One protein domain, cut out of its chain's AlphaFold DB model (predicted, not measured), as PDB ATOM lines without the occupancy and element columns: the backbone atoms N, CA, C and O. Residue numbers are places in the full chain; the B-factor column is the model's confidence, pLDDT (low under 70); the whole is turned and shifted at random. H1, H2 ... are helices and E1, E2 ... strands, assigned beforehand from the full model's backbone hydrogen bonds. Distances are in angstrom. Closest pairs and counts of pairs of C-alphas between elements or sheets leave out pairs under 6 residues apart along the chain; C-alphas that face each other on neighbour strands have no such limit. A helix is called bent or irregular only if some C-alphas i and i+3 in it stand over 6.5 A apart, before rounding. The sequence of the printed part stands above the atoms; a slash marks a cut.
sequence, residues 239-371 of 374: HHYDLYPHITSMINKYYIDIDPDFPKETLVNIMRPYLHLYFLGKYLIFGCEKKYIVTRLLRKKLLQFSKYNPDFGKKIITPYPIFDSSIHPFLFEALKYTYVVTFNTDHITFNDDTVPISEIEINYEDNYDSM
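This is residues 239 to 371 of the 374 residues of an uncharacterized protein of viral metagenome (UniProt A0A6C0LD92). Picture a helical head with a long two-stranded arm reaching away from it: H2 and H3 form a helical hairpin, H1 crosses H2, and the twisted hairpin of E1 and E2 makes the arm, with residues 328 to 333 standing free at its tip. The stretch from 344 to 358 leads back from the arm to the helical end, where the short H4 and H5 follow. The printed part has 133 residues, with H1, H2, H3, E1, E2, H4 and H5 in that order; its class is mixed, helices and strands, and the one sheet is E1 - E2, antiparallel. It is only just loose, close to extended, with a radius of gyration of the C-alphas of 20.7 A and spans of 74 by 34 by 28 A, the arm making much of the length.

Find C-alpha 240 at (-35.054, -17.040, 17.097); from there H1 runs through residues 240 to 253, 19.5 A. H1 is only just irregular, with C-alphas 242 and 245 6.8 A apart. Next comes H2, residues 264 to 283, 23.9 A, irregular with C-alphas 270 and 273 7.4 A apart and a kink of 64 degrees near residue 271. H3, residues 289 to 308, covers 28.6 A. Look for E1 at residues 315 to 322, 21.1 A, starting from C-alpha 315 at (-38.191, -1.661, 31.502), and for E2 at residues 336 to 343, 22.8 A. H4 is residues 359 to 363, and H5 is residues 366 to 369, ending at C-alpha 369 at (-48.147, -30.505, 37.740).

H1 touches H2, closest at the C-alphas of His 240 and Glu 265, 5.8 A, at a steep tilt of 65 degrees, the same way. H2, with residues 274 to 282 alone, touches H3; look at the C-alphas of Gly 281 and Thr 295, the closest at 4.8 A. This helical hairpin has a shallow tilt of 31 degrees, opposite ways. In the hairpin of E1 and E2, directions differ by 152 degrees; N 316 and O 342 are 2.8 A apart and N 340 and O 318 3.0 A, within hydrogen-bond range. H1 and H2 are apart from both strands. H3, with residues 296 to 300 alone, only just touches H4, with 3 pairs of C-alphas within 8 A, the closest Lys 300 and Ile 362 at 6.3 A. H4 and H5 meet only through their link, and H5 touches no helix. In H3 and H4 every O i to N i+4 pair is within hydrogen-bond range, against 8 of 10 in H1 and 14 of 16 in H2; H5 is too short for such a pair, and its one O i to N i+3 pair is not within range.

The C-alphas farthest apart, Gly 287 and His 328, are 74.6 A apart. The printed part has no cut. The links E1 to E2 and E2 to H4 are long. The model's pLDDT is under 70 at residues 323 to 337, 360 and 363 to 371, and its mean over the printed part is 82.7.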
ATOM      1  N   HIS A 239     -34.043 -20.735  14.113       94.69
ATOM      2  CA  HIS A 239     -34.039 -19.286  14.160       94.69
ATOM      3  C   HIS A 239     -34.790 -18.780  15.399       94.69
ATOM      4  O   HIS A 239     -35.691 -19.440  15.920       94.69
ATOM      5  N   HIS A 240     -34.446 -17.584  15.880       93.50
ATOM      6  CA  HIS A 240     -35.054 -17.040  17.097       93.50
ATOM      7  C   HIS A 240     -36.575 -16.851  16.975       93.50
ATOM      8  O   HIS A 240     -37.285 -17.021  17.961       93.50
ATOM      9  N   TYR A 241     -37.086 -16.580  15.770       94.25
ATOM     10  CA  TYR A 241     -38.529 -16.493  15.509       94.25
ATOM     11  C   TYR A 241     -39.278 -17.804  15.769       94.25
ATOM     12  O   TYR A 241     -40.384 -17.754  16.296       94.25
ATOM     13  N   ASP A 242     -38.674 -18.954  15.461       94.38
ATOM     14  CA  ASP A 242     -39.309 -20.261  15.671       94.38
ATOM     15  C   ASP A 242     -39.283 -20.663  17.150       94.38
ATOM     16  O   ASP A 242     -40.210 -21.286  17.661       94.38
ATOM     17  N   LEU A 243     -38.219 -20.283  17.865       96.00
ATOM     18  CA  LEU A 243     -38.031 -20.638  19.273       96.00
ATOM     19  C   LEU A 243     -38.785 -19.715  20.236       96.00
ATOM     20  O   LEU A 243     -39.189 -20.158  21.311       96.00
ATOM     21  N   TYR A 244     -38.983 -18.447  19.867       95.88
ATOM     22  CA  TYR A 244     -39.591 -17.439  20.735       95.88
ATOM     23  C   TYR A 244     -40.973 -17.848  21.286       95.88
ATOM     24  O   TYR A 244     -41.134 -17.802  22.505       95.88
ATOM     25  N   PRO A 245     -41.940 -18.342  20.481       95.56
ATOM     26  CA  PRO A 245     -43.240 -18.778  21.001       95.56
ATOM     27  C   PRO A 245     -43.127 -19.887  22.056       95.56
ATOM     28  O   PRO A 245     -43.875 -19.914  23.034       95.56
ATOM     29  N   HIS A 246     -42.169 -20.800  21.880       95.75
ATOM     30  CA  HIS A 246     -41.925 -21.881  22.829       95.75
ATOM     31  C   HIS A 246     -41.293 -21.382  24.128       95.75
ATOM     32  O   HIS A 246     -41.646 -21.874  25.198       95.75
ATOM     33  N   ILE A 247     -40.412 -20.384  24.046       96.06
ATOM     34  CA  ILE A 247     -39.834 -19.726  25.221       96.06
ATOM     35  C   ILE A 247     -40.905 -18.965  25.994       96.06
ATOM     36  O   ILE A 247     -40.984 -19.134  27.203       96.06
ATOM     37  N   THR A 248     -41.777 -18.208  25.325       94.19
ATOM     38  CA  THR A 248     -42.904 -17.539  25.990       94.19
ATOM     39  C   THR A 248     -43.812 -18.551  26.693       94.19
ATOM     40  O   THR A 248     -44.175 -18.350  27.845       94.19
ATOM     41  N   SER A 249     -44.119 -19.683  26.050       93.94
ATOM     42  CA  SER A 249     -44.888 -20.763  26.686       93.94
ATOM     43  C   SER A 249     -44.188 -21.343  27.921       93.94
ATOM     44  O   SER A 249     -44.858 -21.603  28.916       93.94
ATOM     45  N   MET A 250     -42.866 -21.541  27.873       95.25
ATOM     46  CA  MET A 250     -42.075 -22.020  29.011       95.25
ATOM     47  C   MET A 250     -42.088 -21.004  30.160       95.25
ATOM     48  O   MET A 250     -42.409 -21.355  31.285       95.25
ATOM     49  N   ILE A 251     -41.784 -19.742  29.870       93.12
ATOM     50  CA  ILE A 251     -41.724 -18.638  30.839       93.12
ATOM     51  C   ILE A 251     -43.074 -18.445  31.538       93.12
ATOM     52  O   ILE A 251     -43.114 -18.366  32.762       93.12
ATOM     53  N   ASN A 252     -44.173 -18.486  30.778       90.50
ATOM     54  CA  ASN A 252     -45.525 -18.405  31.327       90.50
ATOM     55  C   ASN A 252     -45.857 -19.600  32.230       90.50
ATOM     56  O   ASN A 252     -46.480 -19.408  33.270       90.50
ATOM     57  N   LYS A 253     -45.431 -20.821  31.864       89.38
ATOM     58  CA  LYS A 253     -45.630 -22.020  32.699       89.38
ATOM     59  C   LYS A 253     -44.914 -21.909  34.051       89.38
ATOM     60  O   LYS A 253     -45.416 -22.426  35.038       89.38
ATOM     61  N   TYR A 254     -43.769 -21.230  34.097       88.69
ATOM     62  CA  TYR A 254     -42.983 -21.031  35.320       88.69
ATOM     63  C   TYR A 254     -43.173 -19.645  35.957       88.69
ATOM     64  O   TYR A 254     -42.359 -19.241  36.783       88.69
ATOM     65  N   TYR A 255     -44.225 -18.913  35.573       88.50
ATOM     66  CA  TYR A 255     -44.597 -17.611  36.143       88.50
ATOM     67  C   TYR A 255     -43.464 -16.566  36.176       88.50
ATOM     68  O   TYR A 255     -43.399 -15.733  37.079       88.50
ATOM     69  N   ILE A 256     -42.566 -16.591  35.187       89.12
ATOM     70  CA  ILE A 256     -41.508 -15.586  35.048       89.12
ATOM     71  C   ILE A 256     -42.088 -14.392  34.279       89.12
ATOM     72  O   ILE A 256     -42.479 -14.528  33.123       89.12
ATOM     73  N   ASP A 257     -42.152 -13.222  34.911       88.44
ATOM     74  CA  ASP A 257     -42.702 -12.010  34.296       88.44
ATOM     75  C   ASP A 257     -41.625 -11.260  33.494       88.44
ATOM     76  O   ASP A 257     -40.573 -10.913  34.031       88.44
ATOM     77  N   ILE A 258     -41.876 -11.027  32.204       90.50
ATOM     78  CA  ILE A 258     -40.974 -10.316  31.286       90.50
ATOM     79  C   ILE A 258     -41.793  -9.319  30.476       90.50
ATOM     80  O   ILE A 258     -42.863  -9.652  29.964       90.50
ATOM     81  N   ASP A 259     -41.261  -8.107  30.304       90.00
ATOM     82  CA  ASP A 259     -41.938  -7.071  29.529       90.00
ATOM     83  C   ASP A 259     -42.146  -7.514  28.059       90.00
ATOM     84  O   ASP A 259     -41.205  -8.006  27.426       90.00
ATOM     85  N   PRO A 260     -43.345  -7.317  27.474       87.12
ATOM     86  CA  PRO A 260     -43.643  -7.720  26.096       87.12
ATOM     87  C   PRO A 260     -42.736  -7.100  25.024       87.12
ATOM     88  O   PRO A 260     -42.573  -7.690  23.953       87.12
ATOM     89  N   ASP A 261     -42.154  -5.928  25.297       90.44
ATOM     90  CA  ASP A 261     -41.257  -5.223  24.377       90.44
ATOM     91  C   ASP A 261     -39.791  -5.664  24.527       90.44
ATOM     92  O   ASP A 261     -38.912  -5.134  23.838       90.44
ATOM     93  N   PHE A 262     -39.496  -6.624  25.413       92.62
ATOM     94  CA  PHE A 262     -38.139  -7.118  25.613       92.62
ATOM     95  C   PHE A 262     -37.556  -7.707  24.309       92.62
ATOM     96  O   PHE A 262     -38.246  -8.432  23.580       92.62
ATOM     97  N   PRO A 263     -36.269  -7.455  23.989       93.31
ATOM     98  CA  PRO A 263     -35.671  -7.920  22.739       93.31
ATOM     99  C   PRO A 263     -35.725  -9.447  22.573       93.31
ATOM    100  O   PRO A 263     -35.060 -10.202  23.287       93.31
ATOM    101  N   LYS A 264     -36.489  -9.908  21.573       94.19
ATOM    102  CA  LYS A 264     -36.768 -11.337  21.330       94.19
ATOM    103  C   LYS A 264     -35.507 -12.170  21.124       94.19
ATOM    104  O   LYS A 264     -35.395 -13.261  21.672       94.19
ATOM    105  N   GLU A 265     -34.562 -11.668  20.334       94.62
ATOM    106  CA  GLU A 265     -33.309 -12.370  20.047       94.62
ATOM    107  C   GLU A 265     -32.457 -12.541  21.311       94.62
ATOM    108  O   GLU A 265     -31.989 -13.644  21.594       94.62
ATOM    109  N   THR A 266     -32.333 -11.483  22.118       93.50
ATOM    110  CA  THR A 266     -31.635 -11.531  23.407       93.50
ATOM    111  C   THR A 266     -32.285 -12.543  24.342       93.50
ATOM    112  O   THR A 266     -31.585 -13.372  24.923       93.50
ATOM    113  N   LEU A 267     -33.622 -12.546  24.434       95.25
ATOM    114  CA  LEU A 267     -34.347 -13.515  25.257       95.25
ATOM    115  C   LEU A 267     -34.077 -14.943  24.799       95.25
ATOM    116  O   LEU A 267     -33.786 -15.808  25.621       95.25
ATOM    117  N   VAL A 268     -34.143 -15.189  23.489       95.50
ATOM    118  CA  VAL A 268     -33.882 -16.511  22.921       95.50
ATOM    119  C   VAL A 268     -32.466 -16.967  23.226       95.50
ATOM    120  O   VAL A 268     -32.290 -18.112  23.625       95.50
ATOM    121  N   ASN A 269     -31.467 -16.099  23.091       94.19
ATOM    122  CA  ASN A 269     -30.078 -16.462  23.358       94.19
ATOM    123  C   ASN A 269     -29.849 -16.839  24.830       94.19
ATOM    124  O   ASN A 269     -29.181 -17.837  25.096       94.19
ATOM    125  N   ILE A 270     -30.457 -16.105  25.768       94.88
ATOM    126  CA  ILE A 270     -30.382 -16.390  27.211       94.88
ATOM    127  C   ILE A 270     -31.147 -17.677  27.560       94.88
ATOM    128  O   ILE A 270     -30.654 -18.521  28.308       94.88
ATOM    129  N   MET A 271     -32.346 -17.850  26.993       95.50
ATOM    130  CA  MET A 271     -33.267 -18.930  27.354       95.50
ATOM    131  C   MET A 271     -33.030 -20.237  26.588       95.50
ATOM    132  O   MET A 271     -33.554 -21.273  26.989       95.50
ATOM    133  N   ARG A 272     -32.226 -20.242  25.518       95.50
ATOM    134  CA  ARG A 272     -31.935 -21.431  24.690       95.50
ATOM    135  C   ARG A 272     -31.533 -22.685  25.494       95.50
ATOM    136  O   ARG A 272     -32.109 -23.741  25.222       95.50
ATOM    137  N   PRO A 273     -30.614 -22.639  26.482       95.81
ATOM    138  CA  PRO A 273     -30.274 -23.830  27.267       95.81
ATOM    139  C   PRO A 273     -31.427 -24.315  28.162       95.81
ATOM    140  O   PRO A 273     -31.624 -25.522  28.301       95.81
ATOM    141  N   TYR A 274     -32.244 -23.407  28.701       96.06
ATOM    142  CA  TYR A 274     -33.453 -23.757  29.453       96.06
ATOM    143  C   TYR A 274     -34.504 -24.393  28.537       96.06
ATOM    144  O   TYR A 274     -35.081 -25.425  28.870       96.06
ATOM    145  N   LEU A 275     -34.677 -23.848  27.329       96.62
ATOM    146  CA  LEU A 275     -35.577 -24.391  26.317       96.62
ATOM    147  C   LEU A 275     -35.189 -25.819  25.911       96.62
ATOM    148  O   LEU A 275     -36.062 -26.659  25.691       96.62
ATOM    149  N   HIS A 276     -33.887 -26.116  25.846       96.75
ATOM    150  CA  HIS A 276     -33.404 -27.474  25.600       96.75
ATOM    151  C   HIS A 276     -33.904 -28.452  26.669       96.75
ATOM    152  O   HIS A 276     -34.478 -29.488  26.326       96.75
ATOM    153  N   LEU A 277     -33.750 -28.103  27.950       96.06
ATOM    154  CA  LEU A 277     -34.267 -28.920  29.049       96.06
ATOM    155  C   LEU A 277     -35.800 -29.006  29.021       96.06
ATOM    156  O   LEU A 277     -36.347 -30.081  29.234       96.06
ATOM    157  N   TYR A 278     -36.496 -27.916  28.692       95.94
ATOM    158  CA  TYR A 278     -37.958 -27.891  28.584       95.94
ATOM    159  C   TYR A 278     -38.486 -28.849  27.520       95.94
ATOM    160  O   TYR A 278     -39.393 -29.634  27.790       95.94
ATOM    161  N   PHE A 279     -37.895 -28.863  26.326       95.56
ATOM    162  CA  PHE A 279     -38.300 -29.811  25.290       95.56
ATOM    163  C   PHE A 279     -37.963 -31.256  25.634       95.56
ATOM    164  O   PHE A 279     -38.760 -32.138  25.323       95.56
ATOM    165  N   LEU A 280     -36.834 -31.514  26.293       94.31
ATOM    166  CA  LEU A 280     -36.535 -32.851  26.801       94.31
ATOM    167  C   LEU A 280     -37.572 -33.280  27.854       94.31
ATOM    168  O   LEU A 280     -38.164 -34.348  27.725       94.31
ATOM    169  N   GLY A 281     -37.865 -32.429  28.839       91.81
ATOM    170  CA  GLY A 281     -38.869 -32.692  29.871       91.81
ATOM    171  C   GLY A 281     -40.286 -32.863  29.316       91.81
ATOM    172  O   GLY A 281     -41.052 -33.663  29.840       91.81
ATOM    173  N   LYS A 282     -40.632 -32.183  28.217       91.06
ATOM    174  CA  LYS A 282     -41.949 -32.288  27.572       91.06
ATOM    175  C   LYS A 282     -42.062 -33.508  26.659       91.06
ATOM    176  O   LYS A 282     -43.000 -34.293  26.785       91.06
ATOM    177  N   TYR A 283     -41.104 -33.681  25.751       91.50
ATOM    178  CA  TYR A 283     -41.231 -34.607  24.628       91.50
ATOM    179  C   TYR A 283     -40.488 -35.930  24.809       91.50
ATOM    180  O   TYR A 283     -40.758 -36.858  24.049       91.50
ATOM    181  N   LEU A 284     -39.590 -36.097  25.789       89.00
ATOM    182  CA  LEU A 284     -39.025 -37.425  26.064       89.00
ATOM    183  C   LEU A 284     -40.115 -38.444  26.426       89.00
ATOM    184  O   LEU A 284     -41.197 -38.101  26.918       89.00
ATOM    185  N   ILE A 285     -39.798 -39.715  26.164       84.12
ATOM    186  CA  ILE A 285     -40.687 -40.853  26.416       84.12
ATOM    187  C   ILE A 285     -41.106 -40.858  27.891       84.12
ATOM    188  O   ILE A 285     -40.283 -40.676  28.792       84.12
ATOM    189  N   PHE A 286     -42.406 -41.037  28.123       78.62
ATOM    190  CA  PHE A 286     -42.980 -41.118  29.460       78.62
ATOM    191  C   PHE A 286     -42.365 -42.274  30.266       78.62
ATOM    192  O   PHE A 286     -42.031 -43.318  29.711       78.62
ATOM    193  N   GLY A 287     -42.191 -42.078  31.574       75.44
ATOM    194  CA  GLY A 287     -41.601 -43.080  32.471       75.44
ATOM    195  C   GLY A 287     -40.074 -43.216  32.394       75.44
ATOM    196  O   GLY A 287     -39.502 -43.997  33.148       75.44
ATOM    197  N   CYS A 288     -39.387 -42.461  31.530       82.62
ATOM    198  CA  CYS A 288     -37.926 -42.446  31.502       82.62
ATOM    199  C   CYS A 288     -37.359 -41.630  32.677       82.62
ATOM    200  O   CYS A 288     -37.702 -40.460  32.844       82.62
ATOM    201  N   GLU A 289     -36.421 -42.204  33.436       88.19
ATOM    202  CA  GLU A 289     -35.726 -41.520  34.539       88.19
ATOM    203  C   GLU A 289     -35.063 -40.213  34.079       88.19
ATOM    204  O   GLU A 289     -35.138 -39.184  34.749       88.19
ATOM    205  N   LYS A 290     -34.495 -40.215  32.868       88.31
ATOM    206  CA  LYS A 290     -33.888 -39.023  32.273       88.31
ATOM    207  C   LYS A 290     -34.882 -37.871  32.126       88.31
ATOM    208  O   LYS A 290     -34.507 -36.727  32.362       88.31
ATOM    209  N   LYS A 291     -36.144 -38.158  31.782       88.62
ATOM    210  CA  LYS A 291     -37.207 -37.144  31.689       88.62
ATOM    211  C   LYS A 291     -37.424 -36.480  33.048       88.62
ATOM    212  O   LYS A 291     -37.397 -35.259  33.134       88.62
ATOM    213  N   TYR A 292     -37.551 -37.282  34.104       87.81
ATOM    214  CA  TYR A 292     -37.723 -36.796  35.475       87.81
ATOM    215  C   TYR A 292     -36.543 -35.929  35.939       87.81
ATOM    216  O   TYR A 292     -36.744 -34.806  36.407       87.81
ATOM    217  N   ILE A 293     -35.309 -36.407  35.744       90.00
ATOM    218  CA  ILE A 293     -34.089 -35.671  36.109       90.00
ATOM    219  C   ILE A 293     -34.027 -34.326  35.379       90.00
ATOM    220  O   ILE A 293     -33.740 -33.300  35.993       90.00
ATOM    221  N   VAL A 294     -34.305 -34.317  34.073       92.44
ATOM    222  CA  VAL A 294     -34.243 -33.100  33.258       92.44
ATOM    223  C   VAL A 294     -35.326 -32.098  33.656       92.44
ATOM    224  O   VAL A 294     -35.020 -30.913  33.779       92.44
ATOM    225  N   THR A 295     -36.555 -32.549  33.918       90.62
ATOM    226  CA  THR A 295     -37.629 -31.669  34.399       90.62
ATOM    227  C   THR A 295     -37.256 -31.034  35.738       90.62
ATOM    228  O   THR A 295     -37.341 -29.815  35.875       90.62
ATOM    229  N   ARG A 296     -36.744 -31.811  36.703       90.19
ATOM    230  CA  ARG A 296     -36.277 -31.265  37.991       90.19
ATOM    231  C   ARG A 296     -35.118 -30.287  37.831       90.19
ATOM    232  O   ARG A 296     -35.102 -29.246  38.488       90.19
ATOM    233  N   LEU A 297     -34.167 -30.594  36.950       92.44
ATOM    234  CA  LEU A 297     -33.044 -29.710  36.654       92.44
ATOM    235  C   LEU A 297     -33.515 -28.383  36.049       92.44
ATOM    236  O   LEU A 297     -33.031 -27.333  36.466       92.44
ATOM    237  N   LEU A 298     -34.467 -28.419  35.112       94.56
ATOM    238  CA  LEU A 298     -35.067 -27.217  34.536       94.56
ATOM    239  C   LEU A 298     -35.701 -26.347  35.618       94.56
ATOM    240  O   LEU A 298     -35.390 -25.161  35.681       94.56
ATOM    241  N   ARG A 299     -36.540 -26.936  36.483       89.94
ATOM    242  CA  ARG A 299     -37.199 -26.200  37.572       89.94
ATOM    243  C   ARG A 299     -36.177 -25.529  38.476       89.94
ATOM    244  O   ARG A 299     -36.235 -24.321  38.675       89.94
ATOM    245  N   LYS A 300     -35.178 -26.288  38.940       91.94
ATOM    246  CA  LYS A 300     -34.078 -25.746  39.746       91.94
ATOM    247  C   LYS A 300     -33.420 -24.555  39.041       91.94
ATOM    248  O   LYS A 300     -33.263 -23.501  39.643       91.94
ATOM    249  N   LYS A 301     -33.054 -24.699  37.766       93.31
ATOM    250  CA  LYS A 301     -32.343 -23.656  37.016       93.31
ATOM    251  C   LYS A 301     -33.205 -22.407  36.791       93.31
ATOM    252  O   LYS A 301     -32.698 -21.298  36.929       93.31
ATOM    253  N   LEU A 302     -34.499 -22.555  36.507       92.69
ATOM    254  CA  LEU A 302     -35.417 -21.420  36.354       92.69
ATOM    255  C   LEU A 302     -35.705 -20.708  37.681       92.69
ATOM    256  O   LEU A 302     -35.731 -19.480  37.720       92.69
ATOM    257  N   LEU A 303     -35.840 -21.449  38.781       90.88
ATOM    258  CA  LEU A 303     -35.950 -20.858  40.113       90.88
ATOM    259  C   LEU A 303     -34.672 -20.091  40.490       90.88
ATOM    260  O   LEU A 303     -34.763 -19.014  41.075       90.88
ATOM    261  N   GLN A 304     -33.484 -20.599  40.128       91.44
ATOM    262  CA  GLN A 304     -32.212 -19.892  40.355       91.44
ATOM    263  C   GLN A 304     -32.191 -18.585  39.565       91.44
ATOM    264  O   GLN A 304     -31.831 -17.544  40.108       91.44
ATOM    265  N   PHE A 305     -32.632 -18.641  38.307       92.44
ATOM    266  CA  PHE A 305     -32.754 -17.481  37.434       92.44
ATOM    267  C   PHE A 305     -33.692 -16.414  38.018       92.44
ATOM    268  O   PHE A 305     -33.298 -15.256  38.141       92.44
ATOM    269  N   SER A 306     -34.896 -16.809  38.443       90.94
ATOM    270  CA  SER A 306     -35.892 -15.899  39.021       90.94
ATOM    271  C   SER A 306     -35.436 -15.302  40.358       90.94
ATOM    272  O   SER A 306     -35.567 -14.100  40.570       90.94
ATOM    273  N   LYS A 307     -34.832 -16.108  41.242       89.94
ATOM    274  CA  LYS A 307     -34.302 -15.632  42.531       89.94
ATOM    275  C   LYS A 307     -33.118 -14.684  42.378       89.94
ATOM    276  O   LYS A 307     -32.970 -13.778  43.191       89.94
ATOM    277  N   TYR A 308     -32.269 -14.912  41.377       92.00
ATOM    278  CA  TYR A 308     -31.115 -14.056  41.114       92.00
ATOM    279  C   TYR A 308     -31.547 -12.638  40.730       92.00
ATOM    280  O   TYR A 308     -31.008 -11.668  41.258       92.00
ATOM    281  N   ASN A 309     -32.528 -12.518  39.830       88.81
ATOM    282  CA  ASN A 309     -33.057 -11.226  39.406       88.81
ATOM    283  C   ASN A 309     -34.563 -11.304  39.090       88.81
ATOM    284  O   ASN A 309     -34.938 -11.578  37.947       88.81
ATOM    285  N   PRO A 310     -35.434 -11.000  40.070       87.75
ATOM    286  CA  PRO A 310     -36.886 -10.959  39.871       87.75
ATOM    287  C   PRO A 310     -37.362  -9.856  38.912       87.75
ATOM    288  O   PRO A 310     -38.501  -9.885  38.449       87.75
ATOM    289  N   ASP A 311     -36.509  -8.866  38.633       87.88
ATOM    290  CA  ASP A 311     -36.797  -7.741  37.743       87.88
ATOM    291  C   ASP A 311     -36.190  -7.923  36.345       87.88
ATOM    292  O   ASP A 311     -36.183  -6.982  35.544       87.88
ATOM    293  N   PHE A 312     -35.675  -9.118  36.032       91.44
ATOM    294  CA  PHE A 312     -35.156  -9.435  34.708       91.44
ATOM    295  C   PHE A 312     -36.201  -9.138  33.628       91.44
ATOM    296  O   PHE A 312     -37.366  -9.513  33.730       91.44
ATOM    297  N   GLY A 313     -35.777  -8.464  32.564       86.75
ATOM    298  CA  GLY A 313     -36.634  -8.159  31.429       86.75
ATOM    299  C   GLY A 313     -37.623  -7.013  31.646       86.75
ATOM    300  O   GLY A 313     -38.335  -6.669  30.706       86.75
ATOM    301  N   LYS A 314     -37.650  -6.372  32.824       89.31
ATOM    302  CA  LYS A 314     -38.452  -5.160  33.058       89.31
ATOM    303  C   LYS A 314     -37.799  -3.922  32.440       89.31
ATOM    304  O   LYS A 314     -36.571  -3.819  32.350       89.31
ATOM    305  N   LYS A 315     -38.633  -2.959  32.031       89.81
ATOM    306  CA  LYS A 315     -38.191  -1.661  31.502       89.81
ATOM    307  C   LYS A 315     -37.577  -0.793  32.600       89.81
ATOM    308  O   LYS A 315     -38.198  -0.536  33.628       89.81
ATOM    309  N   ILE A 316     -36.394  -0.265  32.320       85.88
ATOM    310  CA  ILE A 316     -35.722   0.771  33.095       85.88
ATOM    311  C   ILE A 316     -35.814   2.070  32.292       85.88
ATOM    312  O   ILE A 316     -35.296   2.171  31.177       85.88
ATOM    313  N   ILE A 317     -36.489   3.069  32.859       86.12
ATOM    314  CA  ILE A 317     -36.666   4.386  32.243       86.12
ATOM    315  C   ILE A 317     -35.685   5.350  32.903       86.12
ATOM    316  O   ILE A 317     -35.868   5.736  34.057       86.12
ATOM    317  N   THR A 318     -34.649   5.754  32.171       84.31
ATOM    318  CA  THR A 318     -33.660   6.723  32.662       84.31
ATOM    319  C   THR A 318     -33.877   8.090  32.013       84.31
ATOM    320  O   THR A 318     -33.885   8.168  30.777       84.31
ATOM    321  N   PRO A 319     -34.045   9.172  32.798       81.75
ATOM    322  CA  PRO A 319     -34.150  10.521  32.259       81.75
ATOM    323  C   PRO A 319     -32.784  10.989  31.746       81.75
ATOM    324  O   PRO A 319     -31.774  10.878  32.439       81.75
ATOM    325  N   TYR A 320     -32.758  11.543  30.539       75.62
ATOM    326  CA  TYR A 320     -31.572  12.107  29.911       75.62
ATOM    327  C   TYR A 320     -31.800  13.603  29.644       75.62
ATOM    328  O   TYR A 320     -32.760  13.958  28.954       75.62
ATOM    329  N   PRO A 321     -30.974  14.505  30.203       74.19
ATOM    330  CA  PRO A 321     -31.153  15.938  30.011       74.19
ATOM    331  C   PRO A 321     -30.834  16.337  28.565       74.19
ATOM    332  O   PRO A 321     -29.795  15.977  28.010       74.19
ATOM    333  N   ILE A 322     -31.725  17.113  27.955       70.56
ATOM    334  CA  ILE A 322     -31.508  17.732  26.649       70.56
ATOM    335  C   ILE A 322     -30.748  19.034  26.887       70.56
ATOM    336  O   ILE A 322     -31.305  20.000  27.409       70.56
ATOM    337  N   PHE A 323     -29.477  19.065  26.495       64.75
ATOM    338  CA  PHE A 323     -28.696  20.297  26.499       64.75
ATOM    339  C   PHE A 323     -28.979  21.082  25.220       64.75
ATOM    340  O   PHE A 323     -28.501  20.732  24.142       64.75
ATOM    341  N   ASP A 324     -29.770  22.142  25.347       62.41
ATOM    342  CA  ASP A 324     -29.913  23.156  24.310       62.41
ATOM    343  C   ASP A 324     -28.792  24.190  24.489       62.41
ATOM    344  O   ASP A 324     -28.700  24.855  25.523       62.41
ATOM    345  N   SER A 325     -27.914  24.310  23.492       62.47
ATOM    346  CA  SER A 325     -26.760  25.219  23.521       62.47
ATOM    347  C   SER A 325     -27.145  26.704  23.551       62.47
ATOM    348  O   SER A 325     -26.275  27.549  23.755       62.47
ATOM    349  N   SER A 326     -28.430  27.028  23.368       61.50
ATOM    350  CA  SER A 326     -28.972  28.388  23.438       61.50
ATOM    351  C   SER A 326     -29.453  28.815  24.837       61.50
ATOM    352  O   SER A 326     -29.768  29.990  25.037       61.50
ATOM    353  N   ILE A 327     -29.488  27.905  25.821       59.31
ATOM    354  CA  ILE A 327     -30.005  28.175  27.174       59.31
ATOM    355  C   ILE A 327     -28.854  28.539  28.130       59.31
ATOM    356  O   ILE A 327     -27.873  27.811  28.266       59.31
ATOM    357  N   HIS A 328     -28.971  29.689  28.805       57.56
ATOM    358  CA  HIS A 328     -27.938  30.229  29.699       57.56
ATOM    359  C   HIS A 328     -27.727  29.312  30.931       57.56
ATOM    360  O   HIS A 328     -28.713  28.940  31.572       57.56
ATOM    361  N   PRO A 329     -26.478  29.005  31.340       56.50
ATOM    362  CA  PRO A 329     -26.145  27.962  32.331       56.50
ATOM    363  C   PRO A 329     -26.693  28.136  33.762       56.50
ATOM    364  O   PRO A 329     -26.470  27.271  34.602       56.50
ATOM    365  N   PHE A 330     -27.414  29.222  34.056       56.94
ATOM    366  CA  PHE A 330     -28.008  29.493  35.372       56.94
ATOM    367  C   PHE A 330     -29.538  29.314  35.424       56.94
ATOM    368  O   PHE A 330     -30.120  29.454  36.497       56.94
ATOM    369  N   LEU A 331     -30.203  28.957  34.315       55.72
ATOM    370  CA  LEU A 331     -31.627  28.583  34.303       55.72
ATOM    371  C   LEU A 331     -31.793  27.061  34.475       55.72
ATOM    372  O   LEU A 331     -32.071  26.333  33.526       55.72
ATOM    373  N   PHE A 332     -31.639  26.569  35.708       52.66
ATOM    374  CA  PHE A 332     -31.897  25.159  36.044       52.66
ATOM    375  C   PHE A 332     -33.384  24.759  35.934       52.66
ATOM    376  O   PHE A 332     -33.692  23.574  35.841       52.66
ATOM    377  N   GLU A 333     -34.311  25.723  35.891       53.62
ATOM    378  CA  GLU A 333     -35.764  25.476  35.864       53.62
ATOM    379  C   GLU A 333     -36.323  25.035  34.495       53.62
ATOM    380  O   GLU A 333     -37.499  24.696  34.402       53.62
ATOM    381  N   ALA A 334     -35.507  24.996  33.432       53.56
ATOM    382  CA  ALA A 334     -35.963  24.701  32.065       53.56
ATOM    383  C   ALA A 334     -35.264  23.497  31.401       53.56
ATOM    384  O   ALA A 334     -35.237  23.401  30.170       53.56
ATOM    385  N   LEU A 335     -34.694  22.568  32.178       57.59
ATOM    386  CA  LEU A 335     -34.121  21.343  31.614       57.59
ATOM    387  C   LEU A 335     -35.241  20.453  31.053       57.59
ATOM    388  O   LEU A 335     -36.039  19.878  31.791       57.59
ATOM    389  N   LYS A 336     -35.305  20.338  29.724       65.69
ATOM    390  CA  LYS A 336     -36.141  19.336  29.054       65.69
ATOM    391  C   LYS A 336     -35.446  17.980  29.152       65.69
ATOM    392  O   LYS A 336     -34.237  17.895  28.962       65.69
ATOM    393  N   TYR A 337     -36.209  16.924  29.402       69.56
ATOM    394  CA  TYR A 337     -35.695  15.557  29.453       69.56
ATOM    395  C   TYR A 337     -36.213  14.749  28.264       69.56
ATOM    396  O   TYR A 337     -37.392  14.835  27.918       69.56
ATOM    397  N   THR A 338     -35.346  13.941  27.661       77.31
ATOM    398  CA  THR A 338     -35.764  12.741  26.933       77.31
ATOM    399  C   THR A 338     -35.665  11.535  27.859       77.31
ATOM    400  O   THR A 338     -34.985  11.570  28.882       77.31
ATOM    401  N   TYR A 339     -36.356  10.455  27.517       79.25
ATOM    402  CA  TYR A 339     -36.291   9.207  28.266       79.25
ATOM    403  C   TYR A 339     -35.633   8.147  27.400       79.25
ATOM    404  O   TYR A 339     -36.048   7.925  26.263       79.25
ATOM    405  N   VAL A 340     -34.611   7.495  27.946       81.19
ATOM    406  CA  VAL A 340     -34.023   6.304  27.339       81.19
ATOM    407  C   VAL A 340     -34.638   5.098  28.034       81.19
ATOM    408  O   VAL A 340     -34.573   4.981  29.258       81.19
ATOM    409  N   VAL A 341     -35.272   4.229  27.249       83.44
ATOM    410  CA  VAL A 341     -35.799   2.952  27.728       83.44
ATOM    411  C   VAL A 341     -34.718   1.904  27.522       83.44
ATOM    412  O   VAL A 341     -34.285   1.655  26.399       83.44
ATOM    413  N   THR A 342     -34.279   1.304  28.617       86.62
ATOM    414  CA  THR A 342     -33.405   0.128  28.619       86.62
ATOM    415  C   THR A 342     -34.126  -1.022  29.313       86.62
ATOM    416  O   THR A 342     -35.192  -0.826  29.893       86.62
ATOM    417  N   PHE A 343     -33.589  -2.233  29.230       88.75
ATOM    418  CA  PHE A 343     -34.147  -3.392  29.922       88.75
ATOM    419  C   PHE A 343     -33.128  -3.931  30.914       88.75
ATOM    420  O   PHE A 343     -31.929  -3.912  30.635       88.75
ATOM    421  N   ASN A 344     -33.605  -4.445  32.045       88.06
ATOM    422  CA  ASN A 344     -32.748  -5.178  32.962       88.06
ATOM    423  C   ASN A 344     -32.341  -6.513  32.321       88.06
ATOM    424  O   ASN A 344     -33.168  -7.410  32.156       88.06
ATOM    425  N   THR A 345     -31.074  -6.637  31.935       87.94
ATOM    426  CA  THR A 345     -30.525  -7.848  31.312       87.94
ATOM    427  C   THR A 345     -29.667  -8.672  32.264       87.94
ATOM    428  O   THR A 345     -29.097  -9.673  31.828       87.94
ATOM    429  N   ASP A 346     -29.539  -8.276  33.530       88.62
ATOM    430  CA  ASP A 346     -28.666  -8.961  34.480       88.62
ATOM    431  C   ASP A 346     -29.240 -10.336  34.810       88.62
ATOM    432  O   ASP A 346     -30.365 -10.469  35.286       88.62
ATOM    433  N   HIS A 347     -28.477 -11.387  34.536       88.25
ATOM    434  CA  HIS A 347     -28.924 -12.755  34.749       88.25
ATOM    435  C   HIS A 347     -27.760 -13.654  35.140       88.25
ATOM    436  O   HIS A 347     -26.610 -13.423  34.767       88.25
ATOM    437  N   ILE A 348     -28.089 -14.720  35.862       90.31
ATOM    438  CA  ILE A 348     -27.158 -15.801  36.143       90.31
ATOM    439  C   ILE A 348     -26.908 -16.611  34.867       90.31
ATOM    440  O   ILE A 348     -27.835 -16.932  34.114       90.31
ATOM    441  N   THR A 349     -25.646 -16.952  34.602       89.62
ATOM    442  CA  THR A 349     -25.331 -17.834  33.473       89.62
ATOM    443  C   THR A 349     -25.872 -19.239  33.745       89.62
ATOM    444  O   THR A 349     -25.893 -19.699  34.880       89.62
ATOM    445  N   PHE A 350     -26.298 -19.964  32.710       88.19
ATOM    446  CA  PHE A 350     -26.956 -21.267  32.891       88.19
ATOM    447  C   PHE A 350     -26.120 -22.299  33.683       88.19
ATOM    448  O   PHE A 350     -26.658 -23.093  34.457       88.19
ATOM    449  N   ASN A 351     -24.795 -22.283  33.509       85.69
ATOM    450  CA  ASN A 351     -23.877 -23.207  34.187       85.69
ATOM    451  C   ASN A 351     -23.469 -22.746  35.593       85.69
ATOM    452  O   ASN A 351     -22.705 -23.441  36.256       85.69
ATOM    453  N   ASP A 352     -23.944 -21.587  36.038       80.50
ATOM    454  CA  ASP A 352     -23.677 -21.068  37.369       80.50
ATOM    455  C   ASP A 352     -24.719 -21.622  38.363       80.50
ATOM    456  O   ASP A 352     -25.913 -21.728  38.072       80.50
ATOM    457  N   ASP A 353     -24.233 -22.074  39.517       80.38
ATOM    458  CA  ASP A 353     -24.998 -22.713  40.594       80.38
ATOM    459  C   ASP A 353     -24.836 -21.967  41.934       80.38
ATOM    460  O   ASP A 353     -25.118 -22.516  42.998       80.38
ATOM    461  N   THR A 354     -24.390 -20.709  41.894       78.44
ATOM    462  CA  THR A 354     -24.141 -19.869  43.080       78.44
ATOM    463  C   THR A 354     -25.391 -19.554  43.898       78.44
ATOM    464  O   THR A 354     -25.273 -19.291  45.093       78.44
ATOM    465  N   VAL A 355     -26.584 -19.612  43.298       78.81
ATOM    466  CA  VAL A 355     -27.859 -19.432  44.007       78.81
ATOM    467  C   VAL A 355     -28.323 -20.779  44.578       78.81
ATOM    468  O   VAL A 355     -28.713 -21.667  43.809       78.81
ATOM    469  N   PRO A 356     -28.305 -20.977  45.910       77.50
ATOM    470  CA  PRO A 356     -28.754 -22.223  46.514       77.50
ATOM    471  C   PRO A 356     -30.283 -22.335  46.456       77.50
ATOM    472  O   PRO A 356     -31.011 -21.371  46.694       77.50
ATOM    473  N   ILE A 357     -30.767 -23.543  46.170       80.06
ATOM    474  CA  ILE A 357     -32.189 -23.903  46.197       80.06
ATOM    475  C   ILE A 357     -32.351 -25.156  47.043       80.06
ATOM    476  O   ILE A 357     -31.590 -26.111  46.880       80.06
ATOM    477  N   SER A 358     -33.338 -25.149  47.934       77.81
ATOM    478  CA  SER A 358     -33.659 -26.305  48.775       77.81
ATOM    479  C   SER A 358     -34.525 -27.332  48.034       77.81
ATOM    480  O   SER A 358     -35.293 -26.987  47.141       77.81
ATOM    481  N   GLU A 359     -34.459 -28.610  48.422       72.56
ATOM    482  CA  GLU A 359     -35.311 -29.655  47.820       72.56
ATOM    483  C   GLU A 359     -36.809 -29.403  48.038       72.56
ATOM    484  O   GLU A 359     -37.623 -29.773  47.197       72.56
ATOM    485  N   ILE A 360     -37.173 -28.726  49.130       68.06
ATOM    486  CA  ILE A 360     -38.559 -28.350  49.436       68.06
ATOM    487  C   ILE A 360     -39.098 -27.385  48.375       68.06
ATOM    488  O   ILE A 360     -40.216 -27.562  47.908       68.06
ATOM    489  N   GLU A 361     -38.290 -26.411  47.952       70.38
ATOM    490  CA  GLU A 361     -38.658 -25.445  46.908       70.38
ATOM    491  C   GLU A 361     -38.808 -26.101  45.531       70.38
ATOM    492  O   GLU A 361     -39.612 -25.651  44.727       70.38
ATOM    493  N   ILE A 362     -38.073 -27.186  45.269       70.19
ATOM    494  CA  ILE A 362     -38.188 -27.957  44.022       70.19
ATOM    495  C   ILE A 362     -39.452 -28.832  44.033       70.19
ATOM    496  O   ILE A 362     -40.108 -28.970  43.003       70.19
ATOM    497  N   ASN A 363     -39.790 -29.416  45.188       66.62
ATOM    498  CA  ASN A 363     -40.887 -30.379  45.331       66.62
ATOM    499  C   ASN A 363     -42.258 -29.719  45.588       66.62
ATOM    500  O   ASN A 363     -43.283 -30.374  45.420       66.62
ATOM    501  N   TYR A 364     -42.312 -28.445  46.000       58.44
ATOM    502  CA  TYR A 364     -43.578 -27.736  46.254       58.44
ATOM    503  C   TYR A 364     -44.445 -27.602  44.988       58.44
ATOM    504  O   TYR A 364     -45.670 -27.626  45.071       58.44
ATOM    505  N   GLU A 365     -43.811 -27.516  43.816       51.47
ATOM    506  CA  GLU A 365     -44.481 -27.418  42.512       51.47
ATOM    507  C   GLU A 365     -44.778 -28.785  41.865       51.47
ATOM    508  O   GLU A 365     -45.632 -28.865  40.985       51.47
ATOM    509  N   ASP A 366     -44.145 -29.882  42.315       52.56
ATOM    510  CA  ASP A 366     -44.422 -31.240  41.800       52.56
ATOM    511  C   ASP A 366     -45.875 -31.679  42.064       52.56
ATOM    512  O   ASP A 366     -46.464 -32.387  41.252       52.56
ATOM    513  N   ASN A 367     -46.472 -31.207  43.163       46.06
ATOM    514  CA  ASN A 367     -47.869 -31.480  43.512       46.06
ATOM    515  C   ASN A 367     -48.889 -30.720  42.641       46.06
ATOM    516  O   ASN A 367     -50.067 -31.074  42.653       46.06
ATOM    517  N   TYR A 368     -48.469 -29.672  41.921       46.62
ATOM    518  CA  TYR A 368     -49.346 -28.891  41.040       46.62
ATOM    519  C   TYR A 368     -49.373 -29.456  39.614       46.62
ATOM    520  O   TYR A 368     -50.449 -29.581  39.038       46.62
ATOM    521  N   ASP A 369     -48.223 -29.877  39.073       46.16
ATOM    522  CA  ASP A 369     -48.147 -30.505  37.740       46.16
ATOM    523  C   ASP A 369     -48.859 -31.879  37.701       46.16
ATOM    524  O   ASP A 369     -49.400 -32.255  36.665       46.16
ATOM    525  N   SER A 370     -48.927 -32.624  38.817       47.28
ATOM    526  CA  SER A 370     -49.674 -33.897  38.885       47.28
ATOM    527  C   SER A 370     -51.198 -33.739  38.813       47.28
ATOM    528  O   SER A 370     -51.897 -34.743  38.760       47.28
ATOM    529  N   MET A 371     -51.712 -32.506  38.867       39.00
ATOM    530  CA  MET A 371     -53.145 -32.192  38.780       39.00
ATOM    531  C   MET A 371     -53.566 -31.729  37.373       39.00
ATOM    532  O   MET A 371     -54.756 -31.541  37.141       39.00
TER     533      MET A 371